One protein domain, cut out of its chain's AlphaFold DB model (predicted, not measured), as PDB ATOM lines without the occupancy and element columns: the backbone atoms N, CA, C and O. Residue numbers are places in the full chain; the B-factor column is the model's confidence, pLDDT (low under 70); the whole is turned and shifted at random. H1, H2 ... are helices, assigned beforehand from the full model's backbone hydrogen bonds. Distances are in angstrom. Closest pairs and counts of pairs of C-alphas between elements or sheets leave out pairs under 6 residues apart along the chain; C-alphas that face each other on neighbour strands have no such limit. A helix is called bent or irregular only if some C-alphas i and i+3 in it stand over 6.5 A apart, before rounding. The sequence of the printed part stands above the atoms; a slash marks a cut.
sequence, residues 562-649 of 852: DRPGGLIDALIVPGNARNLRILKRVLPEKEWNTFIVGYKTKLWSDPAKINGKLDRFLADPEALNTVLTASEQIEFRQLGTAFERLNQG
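Overview. This is residues 562 to 649 of the 852 residues of an uncharacterized protein of marine sediment metagenome (UniProt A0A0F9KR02). Helices H2, H3, H4 and H5 make a loose ring, with H1 crossing H3 on one side and long H6 packed across H4 on the other. The 88 printed residues hold six named helices, H1 to H6, and no named strand: all helix, compact, radius of gyration of the C-alphas 13.1 A, spans 44 by 28 by 21 A.

Along the chain. H1 is residues 564 to 571, from C-alpha 564 at (-16.655, -20.355, -18.101); H2 is residues 577 to 586; H3 is residues 589 to 605, 23.9 A from first to last C-alpha; H4 is residues 607 to 617, irregular, with C-alphas 608 and 611 7.5 A apart; H5 is residues 621 to 627; H6 is residues 630 to 648, 26.7 A from first to last C-alpha, and ends with C-alpha 648 at (-11.590, 5.536, -35.868).

Arrangement. H4, the hub, touches H6 at a steep tilt of 48 degrees, opposite ways, the closest C-alphas, Ile 610 and Gly 640, 5.0 A apart. H4 only just touches H3 and H5, only at the corner, with 3 pairs of C-alphas within 8 A each, the closest being Leu 603 and Ile 610, 5.8 A, and Phe 617 and Leu 624, 6.5 A. H2 touches H5, Ala 577 to Ala 623, closest C-alphas 3.7 A. H1 touches residues 594 to 599 of H3, about perpendicular at 86 degrees, closest C-alphas Pro 564 and Phe 595, 5.8 A. Every O i to N i+4 pair is within hydrogen-bond range in H1, H2, H3 and H6; H5 has 2 of 3, H4 3 of 7 beside 4 of 8 O i to N i+3 pairs.

Size, cuts and confidence. The C-alphas farthest apart, Val 586 and Gly 649, are 44.7 A apart. The printed part has no cut, its links are tight, and residue 562 is under pLDDT 70.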
ATOM      1  N   ASP A 562     -17.188 -26.213 -17.091       67.94
ATOM      2  CA  ASP A 562     -17.134 -26.529 -18.526       67.94
ATOM      3  C   ASP A 562     -17.638 -25.383 -19.426       67.94
ATOM      4  O   ASP A 562     -17.547 -25.447 -20.655       67.94
ATOM      5  N   ARG A 563     -18.227 -24.333 -18.839       70.81
ATOM      6  CA  ARG A 563     -18.824 -23.190 -19.553       70.81
ATOM      7  C   ARG A 563     -18.448 -21.866 -18.873       70.81
ATOM      8  O   ARG A 563     -19.334 -21.141 -18.407       70.81
ATOM      9  N   PRO A 564     -17.152 -21.498 -18.865       73.69
ATOM     10  CA  PRO A 564     -16.655 -20.355 -18.101       73.69
ATOM     11  C   PRO A 564     -17.246 -19.015 -18.556       73.69
ATOM     12  O   PRO A 564     -17.322 -18.091 -17.756       73.69
ATOM     13  N   GLY A 565     -17.726 -18.895 -19.801       76.69
ATOM     14  CA  GLY A 565     -18.287 -17.643 -20.327       76.69
ATOM     15  C   GLY A 565     -19.442 -17.067 -19.496       76.69
ATOM     16  O   GLY A 565     -19.486 -15.863 -19.272       76.69
ATOM     17  N   GLY A 566     -20.339 -17.915 -18.978       74.38
ATOM     18  CA  GLY A 566     -21.439 -17.455 -18.119       74.38
ATOM     19  C   GLY A 566     -20.970 -17.001 -16.733       74.38
ATOM     20  O   GLY A 566     -21.477 -16.016 -16.203       74.38
ATOM     21  N   LEU A 567     -19.968 -17.685 -16.170       77.00
ATOM     22  CA  LEU A 567     -19.332 -17.307 -14.903       77.00
ATOM     23  C   LEU A 567     -18.568 -15.988 -15.035       77.00
ATOM     24  O   LEU A 567     -18.648 -15.151 -14.145       77.00
ATOM     25  N   ILE A 568     -17.836 -15.801 -16.135       83.81
ATOM     26  CA  ILE A 568     -17.052 -14.592 -16.408       83.81
ATOM     27  C   ILE A 568     -17.966 -13.366 -16.396       83.81
ATOM     28  O   ILE A 568     -17.653 -12.369 -15.753       83.81
ATOM     29  N   ASP A 569     -19.120 -13.464 -17.051       78.62
ATOM     30  CA  ASP A 569     -20.045 -12.341 -17.222       78.62
ATOM     31  C   ASP A 569     -20.817 -12.008 -15.951       78.62
ATOM     32  O   ASP A 569     -21.180 -10.853 -15.733       78.62
ATOM     33  N   ALA A 570     -21.061 -13.021 -15.122       73.38
ATOM     34  CA  ALA A 570     -21.697 -12.860 -13.828       73.38
ATOM     35  C   ALA A 570     -20.724 -12.320 -12.776       73.38
ATOM     36  O   ALA A 570     -21.103 -11.488 -11.958       73.38
ATOM     37  N   LEU A 571     -19.478 -12.806 -12.775       81.75
ATOM     38  CA  LEU A 571     -18.575 -12.592 -11.653       81.75
ATOM     39  C   LEU A 571     -17.556 -11.482 -11.877       81.75
ATOM     40  O   LEU A 571     -17.189 -10.812 -10.914       81.75
ATOM     41  N   ILE A 572     -17.110 -11.252 -13.111       86.62
ATOM     42  CA  ILE A 572     -16.164 -10.177 -13.423       86.62
ATOM     43  C   ILE A 572     -16.962  -8.906 -13.716       86.62
ATOM     44  O   ILE A 572     -17.100  -8.466 -14.859       86.62
ATOM     45  N   VAL A 573     -17.515  -8.333 -12.646       83.19
ATOM     46  CA  VAL A 573     -18.272  -7.076 -12.633       83.19
ATOM     47  C   VAL A 573     -17.827  -6.198 -11.454       83.19
ATOM     48  O   VAL A 573     -17.314  -6.733 -10.465       83.19
ATOM     49  N   PRO A 574     -17.992  -4.864 -11.534       77.19
ATOM     50  CA  PRO A 574     -17.677  -3.969 -10.419       77.19
ATOM     51  C   PRO A 574     -18.502  -4.318  -9.174       77.19
ATOM     52  O   PRO A 574     -19.660  -4.712  -9.303       77.19
ATOM     53  N   GLY A 575     -17.919  -4.178  -7.986       72.88
ATOM     54  CA  GLY A 575     -18.528  -4.525  -6.699       72.88
ATOM     55  C   GLY A 575     -18.358  -5.992  -6.295       72.88
ATOM     56  O   GLY A 575     -18.709  -6.370  -5.180       72.88
ATOM     57  N   ASN A 576     -17.802  -6.842  -7.168       78.56
ATOM     58  CA  ASN A 576     -17.799  -8.295  -6.972       78.56
ATOM     59  C   ASN A 576     -16.434  -8.894  -6.584       78.56
ATOM     60  O   ASN A 576     -16.213 -10.104  -6.691       78.56
ATOM     61  N   ALA A 577     -15.505  -8.060  -6.105       80.06
ATOM     62  CA  ALA A 577     -14.146  -8.467  -5.740       80.06
ATOM     63  C   ALA A 577     -14.120  -9.607  -4.711       80.06
ATOM     64  O   ALA A 577     -13.342 -10.556  -4.832       80.06
ATOM     65  N   ARG A 578     -15.012  -9.546  -3.717       78.44
ATOM     66  CA  ARG A 578     -15.144 -10.578  -2.682       78.44
ATOM     67  C   ARG A 578     -15.490 -11.940  -3.280       78.44
ATOM     68  O   ARG A 578     -14.826 -12.924  -2.960       78.44
ATOM     69  N   ASN A 579     -16.481 -12.002  -4.166       78.75
ATOM     70  CA  ASN A 579     -16.917 -13.268  -4.749       78.75
ATOM     71  C   ASN A 579     -15.862 -13.845  -5.698       78.75
ATOM     72  O   ASN A 579     -15.665 -15.057  -5.716       78.75
ATOM     73  N   LEU A 580     -15.121 -12.995  -6.416       83.06
ATOM     74  CA  LEU A 580     -13.970 -13.424  -7.220       83.06
ATOM     75  C   LEU A 580     -12.842 -14.001  -6.357       83.06
ATOM     76  O   LEU A 580     -12.271 -15.029  -6.714       83.06
ATOM     77  N   ARG A 581     -12.546 -13.394  -5.199       84.31
ATOM     78  CA  ARG A 581     -11.560 -13.928  -4.244       84.31
ATOM     79  C   ARG A 581     -11.990 -15.275  -3.670       84.31
ATOM     80  O   ARG A 581     -11.162 -16.177  -3.548       84.31
ATOM     81  N   ILE A 582     -13.275 -15.431  -3.346       79.88
ATOM     82  CA  ILE A 582     -13.830 -16.717  -2.911       79.88
ATOM     83  C   ILE A 582     -13.718 -17.744  -4.042       79.88
ATOM     84  O   ILE A 582     -13.227 -18.844  -3.809       79.88
ATOM     85  N   LEU A 583     -14.100 -17.384  -5.270       83.06
ATOM     86  CA  LEU A 583     -14.014 -18.284  -6.417       83.06
ATOM     87  C   LEU A 583     -12.570 -18.746  -6.663       83.06
ATOM     88  O   LEU A 583     -12.342 -19.943  -6.813       83.06
ATOM     89  N   LYS A 584     -11.601 -17.822  -6.630       87.19
ATOM     90  CA  LYS A 584     -10.164 -18.120  -6.739       87.19
ATOM     91  C   LYS A 584      -9.689 -19.103  -5.671       87.19
ATOM     92  O   LYS A 584      -8.843 -19.940  -5.952       87.19
ATOM     93  N   ARG A 585     -10.213 -18.990  -4.449       81.56
ATOM     94  CA  ARG A 585      -9.862 -19.874  -3.328       81.56
ATOM     95  C   ARG A 585     -10.453 -21.275  -3.484       81.56
ATOM     96  O   ARG A 585      -9.852 -22.240  -3.031       81.56
ATOM     97  N   VAL A 586     -11.645 -21.374  -4.065       76.06
ATOM     98  CA  VAL A 586     -12.392 -22.634  -4.129       76.06
ATOM     99  C   VAL A 586     -12.089 -23.441  -5.392       76.06
ATOM    100  O   VAL A 586     -12.074 -24.674  -5.340       76.06
ATOM    101  N   LEU A 587     -11.875 -22.781  -6.531       76.19
ATOM    102  CA  LEU A 587     -11.506 -23.471  -7.764       76.19
ATOM    103  C   LEU A 587     -10.062 -23.985  -7.679       76.19
ATOM    104  O   LEU A 587      -9.205 -23.275  -7.151       76.19
ATOM    105  N   PRO A 588      -9.763 -25.178  -8.223       79.75
ATOM    106  CA  PRO A 588      -8.378 -25.588  -8.365       79.75
ATOM    107  C   PRO A 588      -7.651 -24.665  -9.357       79.75
ATOM    108  O   PRO A 588      -8.256 -24.023 -10.223       79.75
ATOM    109  N   GLU A 589      -6.330 -24.556  -9.196       82.56
ATOM    110  CA  GLU A 589      -5.518 -23.544  -9.883       82.56
ATOM    111  C   GLU A 589      -5.655 -23.615 -11.411       82.56
ATOM    112  O   GLU A 589      -5.742 -22.592 -12.091       82.56
ATOM    113  N   LYS A 590      -5.745 -24.828 -11.965       81.38
ATOM    114  CA  LYS A 590      -5.890 -25.052 -13.406       81.38
ATOM    115  C   LYS A 590      -7.202 -24.477 -13.950       81.38
ATOM    116  O   LYS A 590      -7.218 -23.859 -15.017       81.38
ATOM    117  N   GLU A 591      -8.303 -24.668 -13.241       80.81
ATOM    118  CA  GLU A 591      -9.630 -24.200 -13.631       80.81
ATOM    119  C   GLU A 591      -9.784 -22.704 -13.374       80.81
ATOM    120  O   GLU A 591     -10.375 -22.006 -14.200       80.81
ATOM    121  N   TRP A 592      -9.162 -22.180 -12.314       88.25
ATOM    122  CA  TRP A 592      -9.024 -20.739 -12.111       88.25
ATOM    123  C   TRP A 592      -8.240 -20.071 -13.253       88.25
ATOM    124  O   TRP A 592      -8.682 -19.069 -13.817       88.25
ATOM    125  N   ASN A 593      -7.120 -20.661 -13.671       87.75
ATOM    126  CA  ASN A 593      -6.350 -20.170 -14.812       87.75
ATOM    127  C   ASN A 593      -7.156 -20.265 -16.112       87.75
ATOM    128  O   ASN A 593      -7.134 -19.337 -16.915       87.75
ATOM    129  N   THR A 594      -7.937 -21.332 -16.300       84.12
ATOM    130  CA  THR A 594      -8.859 -21.465 -17.443       84.12
ATOM    131  C   THR A 594      -9.933 -20.370 -17.428       84.12
ATOM    132  O   THR A 594     -10.242 -19.795 -18.472       84.12
ATOM    133  N   PHE A 595     -10.463 -20.029 -16.252       88.19
ATOM    134  CA  PHE A 595     -11.406 -18.930 -16.059       88.19
ATOM    135  C   PHE A 595     -10.782 -17.566 -16.408       88.19
ATOM    136  O   PHE A 595     -11.367 -16.811 -17.190       88.19
ATOM    137  N   ILE A 596      -9.565 -17.279 -15.925       93.00
ATOM    138  CA  ILE A 596      -8.814 -16.059 -16.276       93.00
ATOM    139  C   ILE A 596      -8.530 -15.998 -17.778       93.00
ATOM    140  O   ILE A 596      -8.766 -14.968 -18.413       93.00
ATOM    141  N   VAL A 597      -8.034 -17.089 -18.366       88.94
ATOM    142  CA  VAL A 597      -7.756 -17.168 -19.805       88.94
ATOM    143  C   VAL A 597      -9.037 -16.924 -20.595       88.94
ATOM    144  O   VAL A 597      -9.015 -16.133 -21.532       88.94
ATOM    145  N   GLY A 598     -10.169 -17.494 -20.177       87.69
ATOM    146  CA  GLY A 598     -11.469 -17.224 -20.785       87.69
ATOM    147  C   GLY A 598     -11.840 -15.738 -20.763       87.69
ATOM    148  O   GLY A 598     -12.302 -15.209 -21.779       87.69
ATOM    149  N   TYR A 599     -11.589 -15.033 -19.653       93.06
ATOM    150  CA  TYR A 599     -11.824 -13.587 -19.575       93.06
ATOM    151  C   TYR A 599     -10.898 -12.805 -20.510       93.06
ATOM    152  O   TYR A 599     -11.367 -11.959 -21.275       93.06
ATOM    153  N   LYS A 600      -9.603 -13.138 -20.526       92.12
ATOM    154  CA  LYS A 600      -8.628 -12.552 -21.456       92.12
ATOM    155  C   LYS A 600      -9.058 -12.777 -22.904       92.12
ATOM    156  O   LYS A 600      -9.143 -11.822 -23.669       92.12
ATOM    157  N   THR A 601      -9.422 -14.000 -23.287       88.69
ATOM    158  CA  THR A 601      -9.954 -14.320 -24.622       88.69
ATOM    159  C   THR A 601     -11.210 -13.508 -24.941       88.69
ATOM    160  O   THR A 601     -11.363 -13.036 -26.067       88.69
ATOM    161  N   LYS A 602     -12.091 -13.264 -23.963       87.75
ATOM    162  CA  LYS A 602     -13.259 -12.392 -24.149       87.75
ATOM    163  C   LYS A 602     -12.865 -10.930 -24.399       87.75
ATOM    164  O   LYS A 602     -13.533 -10.253 -25.189       87.75
ATOM    165  N   LEU A 603     -11.808 -10.422 -23.766       90.75
ATOM    166  CA  LEU A 603     -11.247  -9.105 -24.090       90.75
ATOM    167  C   LEU A 603     -10.703  -9.089 -25.526       90.75
ATOM    168  O   LEU A 603     -11.081  -8.214 -26.301       90.75
ATOM    169  N   TRP A 604      -9.943 -10.116 -25.919       88.06
ATOM    170  CA  TRP A 604      -9.417 -10.280 -27.282       88.06
ATOM    171  C   TRP A 604     -10.493 -10.441 -28.362       88.06
ATOM    172  O   TRP A 604     -10.266 -10.064 -29.507       88.06
ATOM    173  N   SER A 605     -11.663 -10.989 -28.027       86.38
ATOM    174  CA  SER A 605     -12.754 -11.182 -28.994       86.38
ATOM    175  C   SER A 605     -13.398  -9.875 -29.471       86.38
ATOM    176  O   SER A 605     -13.987  -9.844 -30.548       86.38
ATOM    177  N   ASP A 606     -13.273  -8.796 -28.692       88.69
ATOM    178  CA  ASP A 606     -13.775  -7.467 -29.050       88.69
ATOM    179  C   ASP A 606     -12.777  -6.385 -28.596       88.69
ATOM    180  O   ASP A 606     -13.026  -5.690 -27.600       88.69
ATOM    181  N   PRO A 607     -11.623  -6.260 -29.291       87.62
ATOM    182  CA  PRO A 607     -10.518  -5.413 -28.851       87.62
ATOM    183  C   PRO A 607     -10.894  -3.936 -28.720       87.62
ATOM    184  O   PRO A 607     -10.423  -3.239 -27.826       87.62
ATOM    185  N   ALA A 608     -11.801  -3.468 -29.577       84.75
ATOM    186  CA  ALA A 608     -12.257  -2.083 -29.600       84.75
ATOM    187  C   ALA A 608     -13.117  -1.693 -28.389       84.75
ATOM    188  O   ALA A 608     -13.367  -0.514 -28.183       84.75
ATOM    189  N   LYS A 609     -13.596  -2.666 -27.602       92.00
ATOM    190  CA  LYS A 609     -14.349  -2.417 -26.363       92.00
ATOM    191  C   LYS A 609     -13.542  -2.717 -25.106       92.00
ATOM    192  O   LYS A 609     -14.123  -2.732 -24.022       92.00
ATOM    193  N   ILE A 610     -12.242  -3.000 -25.216       91.88
ATOM    194  CA  ILE A 610     -11.419  -3.342 -24.051       91.88
ATOM    195  C   ILE A 610     -11.403  -2.192 -23.043       91.88
ATOM    196  O   ILE A 610     -11.756  -2.422 -21.889       91.88
ATOM    197  N   ASN A 611     -11.094  -0.964 -23.475       91.56
ATOM    198  CA  ASN A 611     -11.051   0.200 -22.585       91.56
ATOM    199  C   ASN A 611     -12.392   0.389 -21.869       91.56
ATOM    200  O   ASN A 611     -12.446   0.327 -20.647       91.56
ATOM    201  N   GLY A 612     -13.500   0.432 -22.617       88.62
ATOM    202  CA  GLY A 612     -14.839   0.553 -22.033       88.62
ATOM    203  C   GLY A 612     -15.279  -0.615 -21.133       88.62
ATOM    204  O   GLY A 612     -16.190  -0.444 -20.326       88.62
ATOM    205  N   LYS A 613     -14.676  -1.809 -21.246       90.50
ATOM    206  CA  LYS A 613     -14.895  -2.922 -20.301       90.50
ATOM    207  C   LYS A 613     -14.071  -2.738 -19.025       90.50
ATOM    208  O   LYS A 613     -14.608  -2.962 -17.945       90.50
ATOM    209  N   LEU A 614     -12.809  -2.326 -19.145       92.00
ATOM    210  CA  LEU A 614     -11.916  -2.093 -18.006       92.00
ATOM    211  C   LEU A 614     -12.309  -0.836 -17.213       92.00
ATOM    212  O   LEU A 614     -12.236  -0.842 -15.989       92.00
ATOM    213  N   ASP A 615     -12.800   0.208 -17.879       89.38
ATOM    214  CA  ASP A 615     -13.204   1.471 -17.246       89.38
ATOM    215  C   ASP A 615     -14.405   1.329 -16.310       89.38
ATOM    216  O   ASP A 615     -14.567   2.111 -15.376       89.38
ATOM    217  N   ARG A 616     -15.210   0.274 -16.481       85.50
ATOM    218  CA  ARG A 616     -16.297  -0.056 -15.545       85.50
ATOM    219  C   ARG A 616     -15.787  -0.300 -14.125       85.50
ATOM    220  O   ARG A 616     -16.545  -0.113 -13.183       85.50
ATOM    221  N   PHE A 617     -14.522  -0.692 -13.976       87.81
ATOM    222  CA  PHE A 617     -13.885  -0.994 -12.697       87.81
ATOM    223  C   PHE A 617     -13.154   0.205 -12.081       87.81
ATOM    224  O   PHE A 617     -12.525   0.047 -11.045       87.81
ATOM    225  N   LEU A 618     -13.225   1.411 -12.661       81.69
ATOM    226  CA  LEU A 618     -12.539   2.583 -12.088       81.69
ATOM    227  C   LEU A 618     -13.005   2.908 -10.661       81.69
ATOM    228  O   LEU A 618     -12.199   3.342  -9.845       81.69
ATOM    229  N   ALA A 619     -14.283   2.667 -10.353       73.00
ATOM    230  CA  ALA A 619     -14.840   2.850  -9.011       73.00
ATOM    231  C   ALA A 619     -14.558   1.671  -8.055       73.00
ATOM    232  O   ALA A 619     -14.711   1.826  -6.848       73.00
ATOM    233  N   ASP A 620     -14.162   0.506  -8.580       75.81
ATOM    234  CA  ASP A 620     -13.811  -0.690  -7.802       75.81
ATOM    235  C   ASP A 620     -12.706  -1.495  -8.519       75.81
ATOM    236  O   ASP A 620     -12.990  -2.452  -9.256       75.81
ATOM    237  N   PRO A 621     -11.432  -1.105  -8.340       85.88
ATOM    238  CA  PRO A 621     -10.315  -1.765  -9.004       85.88
ATOM    239  C   PRO A 621     -10.023  -3.158  -8.429       85.88
ATOM    240  O   PRO A 621      -9.375  -3.967  -9.094       85.88
ATOM    241  N   GLU A 622     -10.496  -3.486  -7.222       83.62
ATOM    242  CA  GLU A 622     -10.152  -4.743  -6.548       83.62
ATOM    243  C   GLU A 622     -10.680  -5.974  -7.291       83.62
ATOM    244  O   GLU A 622     -10.004  -7.009  -7.363       83.62
ATOM    245  N   ALA A 623     -11.876  -5.871  -7.875       84.56
ATOM    246  CA  ALA A 623     -12.456  -6.953  -8.662       84.56
ATOM    247  C   ALA A 623     -11.597  -7.253  -9.898       84.56
ATOM    248  O   ALA A 623     -11.304  -8.414 -10.189       84.56
ATOM    249  N   LEU A 624     -11.121  -6.204 -10.573       91.50
ATOM    250  CA  LEU A 624     -10.258  -6.335 -11.740       91.50
ATOM    251  C   LEU A 624      -8.870  -6.869 -11.367       91.50
ATOM    252  O   LEU A 624      -8.372  -7.779 -12.027       91.50
ATOM    253  N   ASN A 625      -8.295  -6.381 -10.265       91.94
ATOM    254  CA  ASN A 625      -6.998  -6.821  -9.741       91.94
ATOM    255  C   ASN A 625      -6.984  -8.302  -9.333       91.94
ATOM    256  O   ASN A 625      -5.926  -8.924  -9.266       91.94
ATOM    257  N   THR A 626      -8.155  -8.887  -9.072       90.62
ATOM    258  CA  THR A 626      -8.270 -10.316  -8.758       90.62
ATOM    259  C   THR A 626      -8.057 -11.195  -9.997       90.62
ATOM    260  O   THR A 626      -7.584 -12.325  -9.864       90.62
ATOM    261  N   VAL A 627      -8.385 -10.692 -11.195       92.88
ATOM    262  CA  VAL A 627      -8.378 -11.460 -12.457       92.88
ATOM    263  C   VAL A 627      -7.299 -11.027 -13.448       92.88
ATOM    264  O   VAL A 627      -6.895 -11.838 -14.279       92.88
ATOM    265  N   LEU A 628      -6.834  -9.777 -13.376       94.94
ATOM    266  CA  LEU A 628      -5.762  -9.226 -14.202       94.94
ATOM    267  C   LEU A 628      -4.729  -8.518 -13.331       94.94
ATOM    268  O   LEU A 628      -5.075  -7.696 -12.481       94.94
ATOM    269  N   THR A 629      -3.453  -8.768 -13.607       93.88
ATOM    270  CA  THR A 629      -2.358  -8.028 -12.971       93.88
ATOM    271  C   THR A 629      -2.299  -6.583 -13.484       93.88
ATOM    272  O   THR A 629      -2.824  -6.268 -14.553       93.88
ATOM    273  N   ALA A 630      -1.629  -5.690 -12.750       91.94
ATOM    274  CA  ALA A 630      -1.467  -4.296 -13.173       91.94
ATOM    275  C   ALA A 630      -0.780  -4.163 -14.552       91.94
ATOM    276  O   ALA A 630      -1.212  -3.350 -15.367       91.94
ATOM    277  N   SER A 631       0.226  -5.002 -14.842       93.94
ATOM    278  CA  SER A 631       0.894  -5.037 -16.159       93.94
ATOM    279  C   SER A 631      -0.081  -5.418 -17.268       93.94
ATOM    280  O   SER A 631      -0.216  -4.700 -18.255       93.94
ATOM    281  N   GLU A 632      -0.844  -6.494 -17.067       94.69
ATOM    282  CA  GLU A 632      -1.824  -6.963 -18.049       94.69
ATOM    283  C   GLU A 632      -2.912  -5.918 -18.302       94.69
ATOM    284  O   GLU A 632      -3.325  -5.717 -19.441       94.69
ATOM    285  N   GLN A 633      -3.367  -5.210 -17.264       94.56
ATOM    286  CA  GLN A 633      -4.324  -4.114 -17.426       94.56
ATOM    287  C   GLN A 633      -3.763  -2.997 -18.317       94.56
ATOM    288  O   GLN A 633      -4.485  -2.494 -19.178       94.56
ATOM    289  N   ILE A 634      -2.489  -2.625 -18.149       93.31
ATOM    290  CA  ILE A 634      -1.819  -1.627 -18.996       93.31
ATOM    291  C   ILE A 634      -1.713  -2.133 -20.440       93.31
ATOM    292  O   ILE A 634      -2.092  -1.412 -21.363       93.31
ATOM    293  N   GLU A 635      -1.265  -3.371 -20.643       92.06
ATOM    294  CA  GLU A 635      -1.136  -3.995 -21.967       92.06
ATOM    295  C   GLU A 635      -2.484  -4.056 -22.701       92.06
ATOM    296  O   GLU A 635      -2.600  -3.624 -23.852       92.06
ATOM    297  N   PHE A 636      -3.544  -4.507 -22.021       95.19
ATOM    298  CA  PHE A 636      -4.894  -4.540 -22.581       95.19
ATOM    299  C   PHE A 636      -5.421  -3.135 -22.904       95.19
ATOM    300  O   PHE A 636      -6.060  -2.955 -23.939       95.19
ATOM    301  N   ARG A 637      -5.131  -2.121 -22.078       94.50
ATOM    302  CA  ARG A 637      -5.515  -0.724 -22.360       94.50
ATOM    303  C   ARG A 637      -4.777  -0.145 -23.566       94.50
ATOM    304  O   ARG A 637      -5.379   0.542 -24.395       94.50
ATOM    305  N   GLN A 638      -3.485  -0.430 -23.704       92.62
ATOM    306  CA  GLN A 638      -2.699  -0.020 -24.872       92.62
ATOM    307  C   GLN A 638      -3.240  -0.667 -26.149       92.62
ATOM    308  O   GLN A 638      -3.459   0.021 -27.150       92.62
ATOM    309  N   LEU A 639      -3.536  -1.965 -26.089       88.44
ATOM    310  CA  LEU A 639      -4.164  -2.706 -27.174       88.44
ATOM    311  C   LEU A 639      -5.538  -2.127 -27.538       88.44
ATOM    312  O   LEU A 639      -5.790  -1.841 -28.709       88.44
ATOM    313  N   GLY A 640      -6.409  -1.915 -26.548       90.38
ATOM    314  CA  GLY A 640      -7.732  -1.322 -26.742       90.38
ATOM    315  C   GLY A 640      -7.645   0.037 -27.429       90.38
ATOM    316  O   GLY A 640      -8.307   0.267 -28.437       90.38
ATOM    317  N   THR A 641      -6.722   0.885 -26.973       91.31
ATOM    318  CA  THR A 641      -6.455   2.202 -27.570       91.31
ATOM    319  C   THR A 641      -5.960   2.092 -29.015       91.31
ATOM    320  O   THR A 641      -6.378   2.866 -29.878       91.31
ATOM    321  N   ALA A 642      -5.081   1.133 -29.319       85.19
ATOM    322  CA  ALA A 642      -4.605   0.900 -30.681       85.19
ATOM    323  C   ALA A 642      -5.746   0.468 -31.620       85.19
ATOM    324  O   ALA A 642      -5.846   0.976 -32.737       85.19
ATOM    325  N   PHE A 643      -6.642  -0.410 -31.159       85.69
ATOM    326  CA  PHE A 643      -7.807  -0.852 -31.930       85.69
ATOM    327  C   PHE A 643      -8.887   0.225 -32.069       85.69
ATOM    328  O   PHE A 643      -9.472   0.360 -33.142       85.69
ATOM    329  N   GLU A 644      -9.132   1.027 -31.035       86.56
ATOM    330  CA  GLU A 644     -10.013   2.196 -31.121       86.56
ATOM    331  C   GLU A 644      -9.485   3.197 -32.154       86.56
ATOM    332  O   GLU A 644     -10.241   3.632 -33.025       86.56
ATOM    333  N   ARG A 645      -8.177   3.489 -32.143       82.75
ATOM    334  CA  ARG A 645      -7.525   4.333 -33.160       82.75
ATOM    335  C   ARG A 645      -7.609   3.730 -34.557       82.75
ATOM    336  O   ARG A 645      -7.857   4.467 -35.505       82.75
ATOM    337  N   LEU A 646      -7.430   2.416 -34.694       78.25
ATOM    338  CA  LEU A 646      -7.577   1.724 -35.974       78.25
ATOM    339  C   LEU A 646      -9.010   1.870 -36.504       78.25
ATOM    340  O   LEU A 646      -9.191   2.292 -37.644       78.25
ATOM    341  N   ASN A 647     -10.015   1.608 -35.663       74.38
ATOM    342  CA  ASN A 647     -11.433   1.701 -36.020       74.38
ATOM    343  C   ASN A 647     -11.889   3.132 -36.321       74.38
ATOM    344  O   ASN A 647     -12.723   3.351 -37.199       74.38
ATOM    345  N   GLN A 648     -11.340   4.117 -35.613       76.62
ATOM    346  CA  GLN A 648     -11.590   5.536 -35.868       76.62
ATOM    347  C   GLN A 648     -10.713   6.104 -36.992       76.62
ATOM    348  O   GLN A 648     -10.935   7.242 -37.430       76.62
ATOM    349  N   GLY A 649      -9.733   5.328 -37.450       74.81
ATOM    350  CA  GLY A 649      -8.743   5.725 -38.430       74.81
ATOM    351  C   GLY A 649      -9.343   5.924 -39.823       74.81
ATOM    352  O   GLY A 649     -10.370   5.329 -40.166       74.81
TER     353      GLY A 649